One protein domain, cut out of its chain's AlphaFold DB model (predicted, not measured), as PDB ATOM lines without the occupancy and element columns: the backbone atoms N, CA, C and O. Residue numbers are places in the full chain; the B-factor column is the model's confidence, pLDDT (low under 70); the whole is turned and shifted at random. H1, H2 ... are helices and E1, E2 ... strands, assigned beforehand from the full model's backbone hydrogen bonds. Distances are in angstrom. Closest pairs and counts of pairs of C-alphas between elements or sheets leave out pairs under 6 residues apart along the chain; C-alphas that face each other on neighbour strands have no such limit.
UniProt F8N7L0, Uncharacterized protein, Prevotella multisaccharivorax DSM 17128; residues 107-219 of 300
ATOM      1  N   VAL A 107      -8.798  22.938 -12.548       77.88
ATOM      2  CA  VAL A 107      -8.717  21.525 -12.128       77.88
ATOM      3  C   VAL A 107      -8.490  21.396 -10.619       77.88
ATOM      4  O   VAL A 107      -9.113  20.568  -9.958       77.88
ATOM      5  N   LYS A 108      -7.658  22.270 -10.037       81.00
ATOM      6  CA  LYS A 108      -7.461  22.315  -8.578       81.00
ATOM      7  C   LYS A 108      -8.746  22.703  -7.851       81.00
ATOM      8  O   LYS A 108      -9.074  22.095  -6.839       81.00
ATOM      9  N   VAL A 109      -9.467  23.702  -8.361       82.31
ATOM     10  CA  VAL A 109     -10.751  24.143  -7.800       82.31
ATOM     11  C   VAL A 109     -11.791  23.032  -7.893       82.31
ATOM     12  O   VAL A 109     -12.514  22.823  -6.931       82.31
ATOM     13  N   MET A 110     -11.843  22.274  -8.989       81.50
ATOM     14  CA  MET A 110     -12.777  21.155  -9.129       81.50
ATOM     15  C   MET A 110     -12.497  20.021  -8.138       81.50
ATOM     16  O   MET A 110     -13.433  19.511  -7.525       81.50
ATOM     17  N   ALA A 111     -11.225  19.696  -7.890       79.19
ATOM     18  CA  ALA A 111     -10.858  18.751  -6.836       79.19
ATOM     19  C   ALA A 111     -11.232  19.265  -5.431       79.19
ATOM     20  O   ALA A 111     -11.750  18.515  -4.611       79.19
ATOM     21  N   LEU A 112     -11.030  20.558  -5.151       84.56
ATOM     22  CA  LEU A 112     -11.473  21.167  -3.889       84.56
ATOM     23  C   LEU A 112     -13.006  21.203  -3.767       84.56
ATOM     24  O   LEU A 112     -13.537  21.049  -2.667       84.56
ATOM     25  N   ASN A 113     -13.719  21.387  -4.884       88.38
ATOM     26  CA  ASN A 113     -15.176  21.382  -4.917       88.38
ATOM     27  C   ASN A 113     -15.722  20.020  -4.501       88.38
ATOM     28  O   ASN A 113     -16.648  19.998  -3.702       88.38
ATOM     29  N   SER A 114     -15.167  18.906  -4.986       87.00
ATOM     30  CA  SER A 114     -15.689  17.575  -4.645       87.00
ATOM     31  C   SER A 114     -15.523  17.243  -3.158       87.00
ATOM     32  O   SER A 114     -16.460  16.746  -2.529       87.00
ATOM     33  N   ASP A 115     -14.391  17.614  -2.554       89.00
ATOM     34  CA  ASP A 115     -14.175  17.483  -1.107       89.00
ATOM     35  C   ASP A 115     -15.135  18.363  -0.297       89.00
ATOM     36  O   ASP A 115     -15.697  17.936   0.715       89.00
ATOM     37  N   LEU A 116     -15.364  19.598  -0.743       90.94
ATOM     38  CA  LEU A 116     -16.307  20.493  -0.087       90.94
ATOM     39  C   LEU A 116     -17.752  19.998  -0.229       90.94
ATOM     40  O   LEU A 116     -18.496  19.998   0.748       90.94
ATOM     41  N   VAL A 117     -18.142  19.536  -1.416       92.69
ATOM     42  CA  VAL A 117     -19.449  18.926  -1.693       92.69
ATOM     43  C   VAL A 117     -19.703  17.774  -0.729       92.69
ATOM     44  O   VAL A 117     -20.786  17.721  -0.141       92.69
ATOM     45  N   HIS A 118     -18.704  16.924  -0.488       92.88
ATOM     46  CA  HIS A 118     -18.793  15.854   0.501       92.88
ATOM     47  C   HIS A 118     -19.148  16.384   1.896       92.88
ATOM     48  O   HIS A 118     -20.098  15.923   2.536       92.88
ATOM     49  N   ILE A 119     -18.405  17.394   2.364       92.00
ATOM     50  CA  ILE A 119     -18.610  18.022   3.676       92.00
ATOM     51  C   ILE A 119     -20.023  18.606   3.775       92.00
ATOM     52  O   ILE A 119     -20.733  18.338   4.747       92.00
ATOM     53  N   LEU A 120     -20.456  19.365   2.765       92.94
ATOM     54  CA  LEU A 120     -21.775  19.995   2.738       92.94
ATOM     55  C   LEU A 120     -22.901  18.951   2.695       92.94
ATOM     56  O   LEU A 120     -23.877  19.065   3.438       92.94
ATOM     57  N   ARG A 121     -22.751  17.895   1.886       92.50
ATOM     58  CA  ARG A 121     -23.705  16.778   1.805       92.50
ATOM     59  C   ARG A 121     -23.845  16.069   3.151       92.50
ATOM     60  O   ARG A 121     -24.958  15.742   3.559       92.50
ATOM     61  N   MET A 122     -22.739  15.838   3.857       91.44
ATOM     62  CA  MET A 122     -22.781  15.252   5.199       91.44
ATOM     63  C   MET A 122     -23.408  16.208   6.219       91.44
ATOM     64  O   MET A 122     -24.151  15.755   7.087       91.44
ATOM     65  N   ALA A 123     -23.182  17.517   6.088       89.56
ATOM     66  CA  ALA A 123     -23.752  18.530   6.974       89.56
ATOM     67  C   ALA A 123     -25.282  18.654   6.872       89.56
ATOM     68  O   ALA A 123     -25.927  19.031   7.851       89.56
ATOM     69  N   VAL A 124     -25.866  18.355   5.705       91.12
ATOM     70  CA  VAL A 124     -27.327  18.373   5.518       91.12
ATOM     71  C   VAL A 124     -27.997  17.043   5.843       91.12
ATOM     72  O   VAL A 124     -29.213  17.035   6.027       91.12
ATOM     73  N   LYS A 125     -27.242  15.938   5.939       89.38
ATOM     74  CA  LYS A 125     -27.784  14.591   6.148       89.38
ATOM     75  C   LYS A 125     -28.419  14.454   7.530       89.38
ATOM     76  O   LYS A 125     -27.749  14.580   8.554       89.38
ATOM     77  N   ARG A 126     -29.713  14.148   7.554       88.00
ATOM     78  CA  ARG A 126     -30.516  14.013   8.780       88.00
ATOM     79  C   ARG A 126     -31.787  13.215   8.506       88.00
ATOM     80  O   ARG A 126     -32.267  13.205   7.376       88.00
ATOM     81  N   ASP A 127     -32.337  12.605   9.553       79.81
ATOM     82  CA  ASP A 127     -33.540  11.765   9.455       79.81
ATOM     83  C   ASP A 127     -34.833  12.582   9.280       79.81
ATOM     84  O   ASP A 127     -35.799  12.092   8.699       79.81
ATOM     85  N   GLU A 128     -34.858  13.832   9.756       76.88
ATOM     86  CA  GLU A 128     -36.032  14.707   9.689       76.88
ATOM     87  C   GLU A 128     -35.746  16.031   8.971       76.88
ATOM     88  O   GLU A 128     -34.788  16.755   9.263       76.88
ATOM     89  N   ASP A 129     -36.653  16.410   8.072       73.31
ATOM     90  CA  ASP A 129     -36.589  17.651   7.303       73.31
ATOM     91  C   ASP A 129     -37.247  18.831   8.028       73.31
ATOM     92  O   ASP A 129     -38.260  19.394   7.606       73.31
ATOM     93  N   VAL A 130     -36.628  19.264   9.126       82.19
ATOM     94  CA  VAL A 130     -37.146  20.372   9.948       82.19
ATOM     95  C   VAL A 130     -36.814  21.749   9.361       82.19
ATOM     96  O   VAL A 130     -37.643  22.657   9.386       82.19
ATOM     97  N   HIS A 131     -35.624  21.904   8.783       90.31
ATOM     98  CA  HIS A 131     -35.116  23.175   8.265       90.31
ATOM     99  C   HIS A 131     -34.630  23.015   6.825       90.31
ATOM    100  O   HIS A 131     -34.216  21.926   6.454       90.31
ATOM    101  N   ILE A 132     -34.629  24.096   6.049       93.94
ATOM    102  CA  ILE A 132     -33.902  24.194   4.780       93.94
ATOM    103  C   ILE A 132     -32.541  24.820   5.085       93.94
ATOM    104  O   ILE A 132     -32.476  25.961   5.557       93.94
ATOM    105  N   TYR A 133     -31.461  24.065   4.879       94.50
ATOM    106  CA  TYR A 133     -30.104  24.560   5.113       94.50
ATOM    107  C   TYR A 133     -29.577  25.272   3.876       94.50
ATOM    108  O   TYR A 133     -29.539  24.705   2.789       94.50
ATOM    109  N   ILE A 134     -29.168  26.525   4.066       94.56
ATOM    110  CA  ILE A 134     -28.645  27.392   3.016       94.56
ATOM    111  C   ILE A 134     -27.200  27.739   3.346       94.56
ATOM    112  O   ILE A 134     -26.898  28.178   4.457       94.56
ATOM    113  N   PHE A 135     -26.321  27.600   2.365       93.19
ATOM    114  CA  PHE A 135     -24.909  27.923   2.501       93.19
ATOM    115  C   PHE A 135     -24.562  29.168   1.678       93.19
ATOM    116  O   PHE A 135     -25.014  29.279   0.536       93.19
ATOM    117  N   PRO A 136     -23.780  30.119   2.213       90.81
ATOM    118  CA  PRO A 136     -23.141  31.145   1.393       90.81
ATOM    119  C   PRO A 136     -22.222  30.496   0.344       90.81
ATOM    120  O   PRO A 136     -21.451  29.606   0.681       90.81
ATOM    121  N   CYS A 137     -22.307  30.925  -0.916       87.56
ATOM    122  CA  CYS A 137     -21.489  30.418  -2.019       87.56
ATOM    123  C   CYS A 137     -21.112  31.578  -2.955       87.56
ATOM    124  O   CYS A 137     -21.921  32.038  -3.770       87.56
ATOM    125  N   GLY A 138     -19.899  32.105  -2.801       82.75
ATOM    126  CA  GLY A 138     -19.440  33.320  -3.466       82.75
ATOM    127  C   GLY A 138     -20.353  34.508  -3.147       82.75
ATOM    128  O   GLY A 138     -20.554  34.873  -1.991       82.75
ATOM    129  N   LYS A 139     -20.935  35.120  -4.185       81.69
ATOM    130  CA  LYS A 139     -21.913  36.223  -4.053       81.69
ATOM    131  C   LYS A 139     -23.369  35.755  -3.960       81.69
ATOM    132  O   LYS A 139     -24.281  36.575  -4.017       81.69
ATOM    133  N   ARG A 140     -23.590  34.444  -3.905       84.44
ATOM    134  CA  ARG A 140     -24.906  33.802  -3.946       84.44
ATOM    135  C   ARG A 140     -25.067  32.894  -2.734       84.44
ATOM    136  O   ARG A 140     -24.208  32.830  -1.853       84.44
ATOM    137  N   TRP A 141     -26.180  32.181  -2.703       92.44
ATOM    138  CA  TRP A 141     -26.422  31.111  -1.754       92.44
ATOM    139  C   TRP A 141     -26.627  29.797  -2.496       92.44
ATOM    140  O   TRP A 141     -26.907  29.796  -3.693       92.44
ATOM    141  N   ALA A 142     -26.499  28.682  -1.792       93.38
ATOM    142  CA  ALA A 142     -26.727  27.365  -2.356       93.38
ATOM    143  C   ALA A 142     -27.405  26.424  -1.363       93.38
ATOM    144  O   ALA A 142     -27.267  26.567  -0.145       93.38
ATOM    145  N   VAL A 143     -28.117  25.446  -1.912       95.12
ATOM    146  CA  VAL A 143     -28.648  24.286  -1.196       95.12
ATOM    147  C   VAL A 143     -28.178  23.008  -1.886       95.12
ATOM    148  O   VAL A 143     -27.931  22.999  -3.094       95.12
ATOM    149  N   ILE A 144     -28.055  21.928  -1.118       95.25
ATOM    150  CA  ILE A 144     -27.479  20.666  -1.587       95.25
ATOM    151  C   ILE A 144     -28.265  19.462  -1.064       95.25
ATOM    152  O   ILE A 144     -28.854  19.506   0.019       95.25
ATOM    153  N   GLY A 145     -28.261  18.374  -1.834       94.12
ATOM    154  CA  GLY A 145     -28.842  17.089  -1.464       94.12
ATOM    155  C   GLY A 145     -30.327  17.211  -1.133       94.12
ATOM    156  O   GLY A 145     -31.082  17.839  -1.873       94.12
ATOM    157  N   GLN A 146     -30.727  16.659   0.015       93.25
ATOM    158  CA  GLN A 146     -32.128  16.627   0.449       93.25
ATOM    159  C   GLN A 146     -32.788  18.011   0.513       93.25
ATOM    160  O   GLN A 146     -33.980  18.131   0.252       93.25
ATOM    161  N   ASP A 147     -32.030  19.072   0.815       95.25
ATOM    162  CA  ASP A 147     -32.569  20.434   0.849       95.25
ATOM    163  C   ASP A 147     -32.832  20.982  -0.560       95.25
ATOM    164  O   ASP A 147     -33.847  21.646  -0.778       95.25
ATOM    165  N   ALA A 148     -31.978  20.653  -1.535       95.44
ATOM    166  CA  ALA A 148     -32.209  20.985  -2.940       95.44
ATOM    167  C   ALA A 148     -33.423  20.226  -3.501       95.44
ATOM    168  O   ALA A 148     -34.307  20.838  -4.105       95.44
ATOM    169  N   ASP A 149     -33.519  18.923  -3.221       93.88
ATOM    170  CA  ASP A 149     -34.659  18.084  -3.619       93.88
ATOM    171  C   ASP A 149     -35.967  18.576  -2.989       93.88
ATOM    172  O   ASP A 149     -37.022  18.613  -3.629       93.88
ATOM    173  N   ARG A 150     -35.903  19.018  -1.729       92.62
ATOM    174  CA  ARG A 150     -37.043  19.613  -1.036       92.62
ATOM    175  C   ARG A 150     -37.487  20.909  -1.705       92.62
ATOM    176  O   ARG A 150     -38.687  21.092  -1.892       92.62
ATOM    177  N   LEU A 151     -36.570  21.801  -2.082       94.81
ATOM    178  CA  LEU A 151     -36.939  23.024  -2.801       94.81
ATOM    179  C   LEU A 151     -37.551  22.731  -4.173       94.81
ATOM    180  O   LEU A 151     -38.520  23.392  -4.548       94.81
ATOM    181  N   PHE A 152     -37.067  21.707  -4.878       93.44
ATOM    182  CA  PHE A 152     -37.727  21.218  -6.089       93.44
ATOM    183  C   PHE A 152     -39.157  20.751  -5.797       93.44
ATOM    184  O   PHE A 152     -40.089  21.172  -6.473       93.44
ATOM    185  N   GLY A 153     -39.366  19.946  -4.752       89.75
ATOM    186  CA  GLY A 153     -40.702  19.472  -4.381       89.75
ATOM    187  C   GLY A 153     -41.663  20.585  -3.943       89.75
ATOM    188  O   GLY A 153     -42.853  20.522  -4.238       89.75
ATOM    189  N   LEU A 154     -41.155  21.606  -3.247       90.06
ATOM    190  CA  LEU A 154     -41.963  22.701  -2.706       90.06
ATOM    191  C   LEU A 154     -42.277  23.785  -3.735       90.06
ATOM    192  O   LEU A 154     -43.385  24.307  -3.730       90.06
ATOM    193  N   PHE A 155     -41.312  24.142  -4.584       89.94
ATOM    194  CA  PHE A 155     -41.423  25.294  -5.483       89.94
ATOM    195  C   PHE A 155     -41.333  24.935  -6.970       89.94
ATOM    196  O   PHE A 155     -41.682  25.748  -7.828       89.94
ATOM    197  N   GLY A 156     -40.885  23.722  -7.298       90.00
ATOM    198  CA  GLY A 156     -40.598  23.306  -8.670       90.00
ATOM    199  C   GLY A 156     -39.315  23.907  -9.234       90.00
ATOM    200  O   GLY A 156     -39.120  23.876 -10.450       90.00
ATOM    201  N   TRP A 157     -38.468  24.501  -8.385       92.69
ATOM    202  CA  TRP A 157     -37.194  25.075  -8.810       92.69
ATOM    203  C   TRP A 157     -36.256  23.969  -9.266       92.69
ATOM    204  O   TRP A 157     -36.023  23.014  -8.532       92.69
ATOM    205  N   GLN A 158     -35.738  24.099 -10.481       91.62
ATOM    206  CA  GLN A 158     -34.942  23.076 -11.132       91.62
ATOM    207  C   GLN A 158     -33.666  22.807 -10.333       91.62
ATOM    208  O   GLN A 158     -32.910  23.720 -10.008       91.62
ATOM    209  N   THR A 159     -33.416  21.539 -10.037       92.19
ATOM    210  CA  THR A 159     -32.165  21.090  -9.427       92.19
ATOM    211  C   THR A 159     -31.143  20.806 -10.514       92.19
ATOM    212  O   THR A 159     -31.422  20.053 -11.450       92.19
ATOM    213  N   GLY A 160     -29.965  21.400 -10.370       91.12
ATOM    214  CA  GLY A 160     -28.750  20.961 -11.037       91.12
ATOM    215  C   GLY A 160     -28.069  19.846 -10.247       91.12
ATOM    216  O   GLY A 160     -28.680  19.187  -9.399       91.12
ATOM    217  N   TYR A 161     -26.780  19.655 -10.507       92.06
ATOM    218  CA  TYR A 161     -25.960  18.692  -9.787       92.06
ATOM    219  C   TYR A 161     -24.533  19.202  -9.594       92.06
ATOM    220  O   TYR A 161     -24.024  20.002 -10.379       92.06
ATOM    221  N   VAL A 162     -23.893  18.682  -8.555       91.81
ATOM    222  CA  VAL A 162     -22.451  18.774  -8.303       91.81
ATOM    223  C   VAL A 162     -21.914  17.374  -8.023       91.81
ATOM    224  O   VAL A 162     -22.679  16.478  -7.661       91.81
ATOM    225  N   ILE A 163     -20.616  17.167  -8.227       90.00
ATOM    226  CA  ILE A 163     -19.977  15.857  -8.058       90.00
ATOM    227  C   ILE A 163     -19.311  15.783  -6.685       90.00
ATOM    228  O   ILE A 163     -18.509  16.644  -6.330       90.00
ATOM    229  N   ASP A 164     -19.673  14.761  -5.916       91.00
ATOM    230  CA  ASP A 164     -19.062  14.413  -4.631       91.00
ATOM    231  C   ASP A 164     -17.718  13.690  -4.850       91.00
ATOM    232  O   ASP A 164     -17.422  13.206  -5.946       91.00
ATOM    233  N   ASN A 165     -16.881  13.596  -3.820       88.88
ATOM    234  CA  ASN A 165     -15.560  12.969  -3.906       88.88
ATOM    235  C   ASN A 165     -15.606  11.455  -4.187       88.88
ATOM    236  O   ASN A 165     -14.629  10.887  -4.674       88.88
ATOM    237  N   ASP A 166     -16.745  10.806  -3.933       88.94
ATOM    238  CA  ASP A 166     -17.018   9.413  -4.300       88.94
ATOM    239  C   ASP A 166     -17.497   9.254  -5.760       88.94
ATOM    240  O   ASP A 166     -17.796   8.142  -6.202       88.94
ATOM    241  N   GLY A 167     -17.564  10.359  -6.511       86.56
ATOM    242  CA  GLY A 167     -18.031  10.419  -7.893       86.56
ATOM    243  C   GLY A 167     -19.553  10.447  -8.042       86.56
ATOM    244  O   GLY A 167     -20.051  10.453  -9.170       86.56
ATOM    245  N   SER A 168     -20.318  10.450  -6.946       90.12
ATOM    246  CA  SER A 168     -21.776  10.530  -7.019       90.12
ATOM    247  C   SER A 168     -22.249  11.944  -7.357       90.12
ATOM    248  O   SER A 168     -21.741  12.942  -6.846       90.12
ATOM    249  N   ALA A 169     -23.253  12.031  -8.230       92.06
ATOM    250  CA  ALA A 169     -23.953  13.280  -8.485       92.06
ATOM    251  C   ALA A 169     -24.902  13.585  -7.318       92.06
ATOM    252  O   ALA A 169     -25.715  12.743  -6.926       92.06
ATOM    253  N   VAL A 170     -24.805  14.796  -6.781       93.62
ATOM    254  CA  VAL A 170     -25.613  15.288  -5.663       93.62
ATOM    255  C   VAL A 170     -26.444  16.464  -6.147       93.62
ATOM    256  O   VAL A 170     -25.911  17.373  -6.784       93.62
ATOM    257  N   SER A 171     -27.739  16.462  -5.828       94.94
ATOM    258  CA  SER A 171     -28.644  17.563  -6.163       94.94
ATOM    259  C   SER A 171     -28.102  18.891  -5.649       94.94
ATOM    260  O   SER A 171     -27.683  18.999  -4.496       94.94
ATOM    261  N   TRP A 172     -28.125  19.906  -6.504       94.56
ATOM    262  CA  TRP A 172     -27.580  21.230  -6.220       94.56
ATOM    263  C   TRP A 172     -28.500  22.312  -6.759       94.56
ATOM    264  O   TRP A 172     -29.131  22.140  -7.802       94.56
ATOM    265  N   MET A 173     -28.572  23.444  -6.066       94.50
ATOM    266  CA  MET A 173     -29.288  24.610  -6.567       94.50
ATOM    267  C   MET A 173     -28.684  25.889  -6.000       94.50
ATOM    268  O   MET A 173     -28.608  26.064  -4.782       94.50
ATOM    269  N   PHE A 174     -28.320  26.819  -6.883       92.88
ATOM    270  CA  PHE A 174     -28.056  28.192  -6.469       92.88
ATOM    271  C   PHE A 174     -29.354  28.907  -6.114       92.88
ATOM    272  O   PHE A 174     -30.324  28.882  -6.870       92.88
ATOM    273  N   ILE A 175     -29.336  29.615  -4.993       93.06
ATOM    274  CA  ILE A 175     -30.388  30.519  -4.554       93.06
ATOM    275  C   ILE A 175     -29.910  31.948  -4.806       93.06
ATOM    276  O   ILE A 175     -28.899  32.388  -4.251       93.06
ATOM    277  N   ASN A 176     -30.616  32.669  -5.675       90.12
ATOM    278  CA  ASN A 176     -30.396  34.095  -5.897       90.12
ATOM    279  C   ASN A 176     -31.144  34.923  -4.838       90.12
ATOM    280  O   ASN A 176     -31.879  34.387  -4.005       90.12
ATOM    281  N   HIS A 177     -30.967  36.245  -4.843       88.06
ATOM    282  CA  HIS A 177     -31.619  37.107  -3.851       88.06
ATOM    283  C   HIS A 177     -33.147  37.028  -3.916       88.06
ATOM    284  O   HIS A 177     -33.789  37.078  -2.872       88.06
ATOM    285  N   TYR A 178     -33.734  36.847  -5.102       88.38
ATOM    286  CA  TYR A 178     -35.180  36.683  -5.255       88.38
ATOM    287  C   TYR A 178     -35.680  35.389  -4.612       88.38
ATOM    288  O   TYR A 178     -36.637  35.420  -3.842       88.38
ATOM    289  N   GLY A 179     -35.009  34.267  -4.876       91.19
ATOM    290  CA  GLY A 179     -35.320  32.984  -4.253       91.19
ATOM    291  C   GLY A 179     -35.166  33.049  -2.743       91.19
ATOM    292  O   GLY A 179     -36.017  32.551  -2.012       91.19
ATOM    293  N   LEU A 180     -34.140  33.749  -2.254       92.56
ATOM    294  CA  LEU A 180     -33.956  33.945  -0.823       92.56
ATOM    295  C   LEU A 180     -35.112  34.732  -0.189       92.56
ATOM    296  O   LEU A 180     -35.579  34.365   0.888       92.56
ATOM    297  N   GLU A 181     -35.601  35.784  -0.849       90.19
ATOM    298  CA  GLU A 181     -36.776  36.524  -0.382       90.19
ATOM    299  C   GLU A 181     -38.043  35.661  -0.391       90.19
ATOM    300  O   GLU A 181     -38.794  35.700   0.585       90.19
ATOM    301  N   VAL A 182     -38.247  34.822  -1.415       90.50
ATOM    302  CA  VAL A 182     -39.354  33.846  -1.437       90.50
ATOM    303  C   VAL A 182     -39.277  32.912  -0.235       90.50
ATOM    304  O   VAL A 182     -40.267  32.745   0.475       90.50
ATOM    305  N   LEU A 183     -38.101  32.340   0.032       93.31
ATOM    306  CA  LEU A 183     -37.905  31.423   1.153       93.31
ATOM    307  C   LEU A 183     -38.202  32.111   2.495       93.31
ATOM    308  O   LEU A 183     -38.947  31.573   3.311       93.31
ATOM    309  N   LYS A 184     -37.701  33.333   2.720       90.50
ATOM    310  CA  LYS A 184     -37.964  34.083   3.966       90.50
ATOM    311  C   LYS A 184     -39.456  34.304   4.242       90.50
ATOM    312  O   LYS A 184     -39.848  34.379   5.403       90.50
ATOM    313  N   HIS A 185     -40.279  34.400   3.199       88.56
ATOM    314  CA  HIS A 185     -41.716  34.663   3.309       88.56
ATOM    315  C   HIS A 185     -42.591  33.417   3.121       88.56
ATOM    316  O   HIS A 185     -43.809  33.504   3.262       88.56
ATOM    317  N   SER A 186     -42.011  32.249   2.836       87.12
ATOM    318  CA  SER A 186     -42.775  31.021   2.592       87.12
ATOM    319  C   SER A 186     -43.275  30.341   3.872       87.12
ATOM    320  O   SER A 186     -44.009  29.360   3.800       87.12
ATOM    321  N   GLY A 187     -42.839  30.812   5.046       86.50
ATOM    322  CA  GLY A 187     -43.151  30.201   6.341       86.50
ATOM    323  C   GLY A 187     -42.371  28.916   6.643       86.50
ATOM    324  O   GLY A 187     -42.598  28.305   7.687       86.50
ATOM    325  N   TYR A 188     -41.440  28.504   5.771       90.50
ATOM    326  CA  TYR A 188     -40.546  27.377   6.046       90.50
ATOM    327  C   TYR A 188     -39.401  27.808   6.962       90.50
ATOM    328  O   TYR A 188     -38.925  28.941   6.910       90.50
ATOM    329  N   SER A 189     -38.938  26.890   7.811       92.00
ATOM    330  CA  SER A 189     -37.793  27.167   8.670       92.00
ATOM    331  C   SER A 189     -36.497  27.094   7.864       92.00
ATOM    332  O   SER A 189     -36.234  26.088   7.210       92.00
ATOM    333  N   ILE A 190     -35.683  28.146   7.920       93.38
ATOM    334  CA  ILE A 190     -34.436  28.275   7.155       93.38
ATOM    335  C   ILE A 190     -33.282  28.468   8.123       93.38
ATOM    336  O   ILE A 190     -33.396  29.230   9.085       93.38
ATOM    337  N   LYS A 191     -32.155  27.813   7.847       93.06
ATOM    338  CA  LYS A 191     -30.925  27.991   8.613       93.06
ATOM    339  C   LYS A 191     -29.763  28.278   7.678       93.06
ATOM    340  O   LYS A 191     -29.456  27.475   6.802       93.06
ATOM    341  N   PHE A 192     -29.104  29.409   7.903       92.44
ATOM    342  CA  PHE A 192     -27.836  29.696   7.250       92.44
ATOM    343  C   PHE A 192     -26.723  28.934   7.957       92.44
ATOM    344  O   PHE A 192     -26.579  29.018   9.179       92.44
ATOM    345  N   MET A 193     -25.967  28.173   7.179       90.75
ATOM    346  CA  MET A 193     -24.850  27.373   7.647       90.75
ATOM    347  C   MET A 193     -23.563  28.041   7.173       90.75
ATOM    348  O   MET A 193     -23.295  28.097   5.976       90.75
ATOM    349  N   ASP A 194     -22.791  28.576   8.115       81.38
ATOM    350  CA  ASP A 194     -21.513  29.217   7.819       81.38
ATOM    351  C   ASP A 194     -20.382  28.181   7.885       81.38
ATOM    352  O   ASP A 194     -20.090  27.634   8.949       81.38
ATOM    353  N   TYR A 195     -19.792  27.893   6.726       75.62
ATOM    354  CA  TYR A 195     -18.628  27.018   6.553       75.62
ATOM    355  C   TYR A 195     -17.418  27.802   6.007       75.62
ATOM    356  O   TYR A 195     -16.475  27.208   5.486       75.62
ATOM    357  N   GLY A 196     -17.431  29.132   6.145       74.50
ATOM    358  CA  GLY A 196     -16.456  30.026   5.530       74.50
ATOM    359  C   GLY A 196     -16.794  30.381   4.081       74.50
ATOM    360  O   GLY A 196     -17.818  29.971   3.533       74.50
ATOM    361  N   GLU A 197     -15.929  31.182   3.457       72.25
ATOM    362  CA  GLU A 197     -16.090  31.594   2.061       72.25
ATOM    363  C   GLU A 197     -15.660  30.471   1.114       72.25
ATOM    364  O   GLU A 197     -14.497  30.066   1.087       72.25
ATOM    365  N   PHE A 198     -16.599  29.997   0.300       82.19
ATOM    366  CA  PHE A 198     -16.342  29.067  -0.791       82.19
ATOM    367  C   PHE A 198     -17.177  29.434  -2.017       82.19
ATOM    368  O   PHE A 198     -18.179  30.136  -1.899       82.19
ATOM    369  N   ASP A 199     -16.775  28.958  -3.194       82.38
ATOM    370  CA  ASP A 199     -17.528  29.132  -4.438       82.38
ATOM    371  C   ASP A 199     -17.455  27.839  -5.260       82.38
ATOM    372  O   ASP A 199     -16.447  27.557  -5.906       82.38
ATOM    373  N   ILE A 200     -18.508  27.020  -5.174       83.38
ATOM    374  CA  ILE A 200     -18.597  25.761  -5.917       83.38
ATOM    375  C   ILE A 200     -18.966  26.071  -7.366       83.38
ATOM    376  O   ILE A 200     -19.959  26.741  -7.651       83.38
ATOM    377  N   ILE A 201     -18.182  25.533  -8.294       77.12
ATOM    378  CA  ILE A 201     -18.471  25.612  -9.723       77.12
ATOM    379  C   ILE A 201     -19.455  24.489 -10.059       77.12
ATOM    380  O   ILE A 201     -19.125  23.312  -9.951       77.12
ATOM    381  N   SER A 202     -20.664  24.871 -10.463       77.81
ATOM    382  CA  SER A 202     -21.668  23.962 -11.021       77.81
ATOM    383  C   SER A 202     -21.505  23.882 -12.536       77.81
ATOM    384  O   SER A 202     -21.371  24.903 -13.216       77.81
ATOM    385  N   GLU A 203     -21.554  22.663 -13.063       79.88
ATOM    386  CA  GLU A 203     -21.606  22.394 -14.501       79.88
ATOM    387  C   GLU A 203     -23.045  22.350 -15.046       79.88
ATOM    388  O   GLU A 203     -23.261  22.303 -16.262       79.88
ATOM    389  N   ALA A 204     -24.049  22.399 -14.164       80.62
ATOM    390  CA  ALA A 204     -25.472  22.351 -14.489       80.62
ATOM    391  C   ALA A 204     -26.001  23.734 -14.922       80.62
ATOM    392  O   ALA A 204     -26.939  24.290 -14.349       80.62
ATOM    393  N   PHE A 205     -25.356  24.328 -15.932       75.31
ATOM    394  CA  PHE A 205     -25.601  25.712 -16.349       75.31
ATOM    395  C   PHE A 205     -27.063  25.987 -16.728       75.31
ATOM    396  O   PHE A 205     -27.569  27.077 -16.459       75.31
ATOM    397  N   GLU A 206     -27.729  25.051 -17.411       75.50
ATOM    398  CA  GLU A 206     -29.117  25.228 -17.860       75.50
ATOM    399  C   GLU A 206     -30.087  25.166 -16.677       75.50
ATOM    400  O   GLU A 206     -31.001  25.989 -16.579       75.50
ATOM    401  N   GLU A 207     -29.861  24.234 -15.756       84.06
ATOM    402  CA  GLU A 207     -30.623  24.080 -14.527       84.06
ATOM    403  C   GLU A 207     -30.466  25.306 -13.626       84.06
ATOM    404  O   GLU A 207     -31.473  25.864 -13.198       84.06
ATOM    405  N   ASP A 208     -29.241  25.800 -13.432       83.06
ATOM    406  CA  ASP A 208     -28.955  26.988 -12.618       83.06
ATOM    407  C   ASP A 208     -29.659  28.244 -13.158       83.06
ATOM    408  O   ASP A 208     -30.226  29.052 -12.413       83.06
ATOM    409  N   ILE A 209     -29.652  28.401 -14.483       78.06
ATOM    410  CA  ILE A 209     -30.370  29.463 -15.191       78.06
ATOM    411  C   ILE A 209     -31.880  29.330 -14.995       78.06
ATOM    412  O   ILE A 209     -32.561  30.314 -14.692       78.06
ATOM    413  N   THR A 210     -32.396  28.116 -15.175       82.44
ATOM    414  CA  THR A 210     -33.824  27.821 -15.066       82.44
ATOM    415  C   THR A 210     -34.298  28.107 -13.645       82.44
ATOM    416  O   THR A 210     -35.227  28.893 -13.467       82.44
ATOM    417  N   ALA A 211     -33.596  27.587 -12.636       88.00
ATOM    418  CA  ALA A 211     -33.869  27.825 -11.225       88.00
ATOM    419  C   ALA A 211     -33.867  29.317 -10.884       88.00
ATOM    420  O   ALA A 211     -34.785  29.800 -10.223       88.00
ATOM    421  N   SER A 212     -32.891  30.076 -11.395       84.75
ATOM    422  CA  SER A 212     -32.801  31.523 -11.160       84.75
ATOM    423  C   SER A 212     -34.033  32.278 -11.670       84.75
ATOM    424  O   SER A 212     -34.545  33.171 -10.988       84.75
ATOM    425  N   LEU A 213     -34.531  31.915 -12.854       80.75
ATOM    426  CA  LEU A 213     -35.753  32.486 -13.417       80.75
ATOM    427  C   LEU A 213     -37.000  32.050 -12.637       80.75
ATOM    428  O   LEU A 213     -37.881  32.873 -12.400       80.75
ATOM    429  N   GLN A 214     -37.080  30.783 -12.228       86.56
ATOM    430  CA  GLN A 214     -38.211  30.272 -11.451       86.56
ATOM    431  C   GLN A 214     -38.309  30.969 -10.086       86.56
ATOM    432  O   GLN A 214     -39.376  31.465  -9.732       86.56
ATOM    433  N   GLN A 215     -37.182  31.118  -9.387       89.81
ATOM    434  CA  GLN A 215     -37.060  31.882  -8.140       89.81
ATOM    435  C   GLN A 215     -37.516  33.332  -8.307       89.81
ATOM    436  O   GLN A 215     -38.254  33.867  -7.480       89.81
ATOM    437  N   PHE A 216     -37.119  33.966  -9.410       82.50
ATOM    438  CA  PHE A 216     -37.549  35.320  -9.729       82.50
ATOM    439  C   PHE A 216     -39.062  35.416  -9.987       82.50
ATOM    440  O   PHE A 216     -39.734  36.320  -9.492       82.50
ATOM    441  N   VAL A 217     -39.623  34.478 -10.748       79.94
ATOM    442  CA  VAL A 217     -41.062  34.426 -11.026       79.94
ATOM    443  C   VAL A 217     -41.868  34.220  -9.744       79.94
ATOM    444  O   VAL A 217     -42.880  34.896  -9.553       79.94
ATOM    445  N   ASP A 218     -41.424  33.335  -8.854       83.00
ATOM    446  CA  ASP A 218     -42.093  33.114  -7.573       83.00
ATOM    447  C   ASP A 218     -41.974  34.327  -6.644       83.00
ATOM    448  O   ASP A 218     -42.942  34.667  -5.963       83.00
ATOM    449  N   TYR A 219     -40.866  35.070  -6.701       84.06
ATOM    450  CA  TYR A 219     -40.750  36.362  -6.022       84.06
ATOM    451  C   TYR A 219     -41.797  37.368  -6.521       84.06
ATOM    452  O   TYR A 219     -42.475  38.015  -5.722       84.06
TER     453      TYR A 219
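Overview. This is residues 107 to 219 of the 300 residues of an uncharacterized protein of Prevotella multisaccharivorax DSM 17128 (UniProt F8N7L0). A strongly twisted sheet of five strands forms the core, with the long helix H1 crossing one face and the shorter helices H2 and H3 over the opposite face. H4 runs beside E3 and E4 at the sheet's level and packs on H3; residues 193 to 204 link E5 to H4. The printed part has 113 residues, with four named helices and five named strands in the order H1 E1 E2 H2 E3 E4 H3 E5 H4; the sheet, in the order E3 E4 E2 E1 E5, is mixed, and the class is mixed, helices and strands. The whole is compact and rounded, with a radius of gyration of the C-alphas of 13.0 A and spans of 37 by 31 by 23 A.

Arrangement. The edge strands are E3, residues 160 to 163, and E5, residues 190 to 192; the inner strands from E3 onward are E4, residues 169 to 175, E2, residues 140 to 144, and E1, residues 132 to 137. E3 and E4 form an antiparallel hairpin, with N 160 and O 172 2.8 A apart. E4 and E2 are antiparallel, with N 175 and O 141 2.8 A apart. E1 and E2 form an antiparallel hairpin, with N 137 and O 140 2.8 A apart. E1 and E5 are parallel, with N 134 and O 191 2.9 A apart. H1, residues 107 to 124, is on the sheet at a height of 5.6 A and runs across the strands, at 69 degrees to E2 on the local plane; its Ser 114 and Ile 163 of E3 have C-alphas 5.7 A apart, the closest of that pair. H2, residues 146 to 155, is on the opposite face and stands up from the sheet, its line rising 55 degrees; the closest C-alphas of H2 and E4, those of Ala 148 and Trp 172, are 5.7 A apart. H3, residues 177 to 185, is on the same face as H2 and runs along the strands, at 25 degrees to E1 on the local plane. H4, residues 205 to 219, touches H3 at a steep tilt of 47 degrees, the same way; their closest C-alphas, those of Gly 179 and Gln 215, are 4.4 A apart. E2, H2 and E3 form a split strand-helix-strand unit, two strands running the same way with E4 between them; E4, H3 and E5 form another, with E2 and E1 between. Both crossovers are right-handed. In H1, H2, H3 and H4 every O i to N i+4 pair is within hydrogen-bond range.

Along the chain. H1 spans 25.8 A from C-alpha 107 at (-8.717, 21.525, -12.128). E4 spans 18.8 A, and H4 spans 21.2 A to C-alpha 219 at (-40.750, 36.362, -6.022).

Size, cuts and confidence. The C-alphas farthest apart, those of Val 107 and Gly 187, are 40.0 A apart. The printed part has no cut, and the link from E5 to H4 is long. Mean pLDDT of the printed part is 87.8, and no printed residue is under 70.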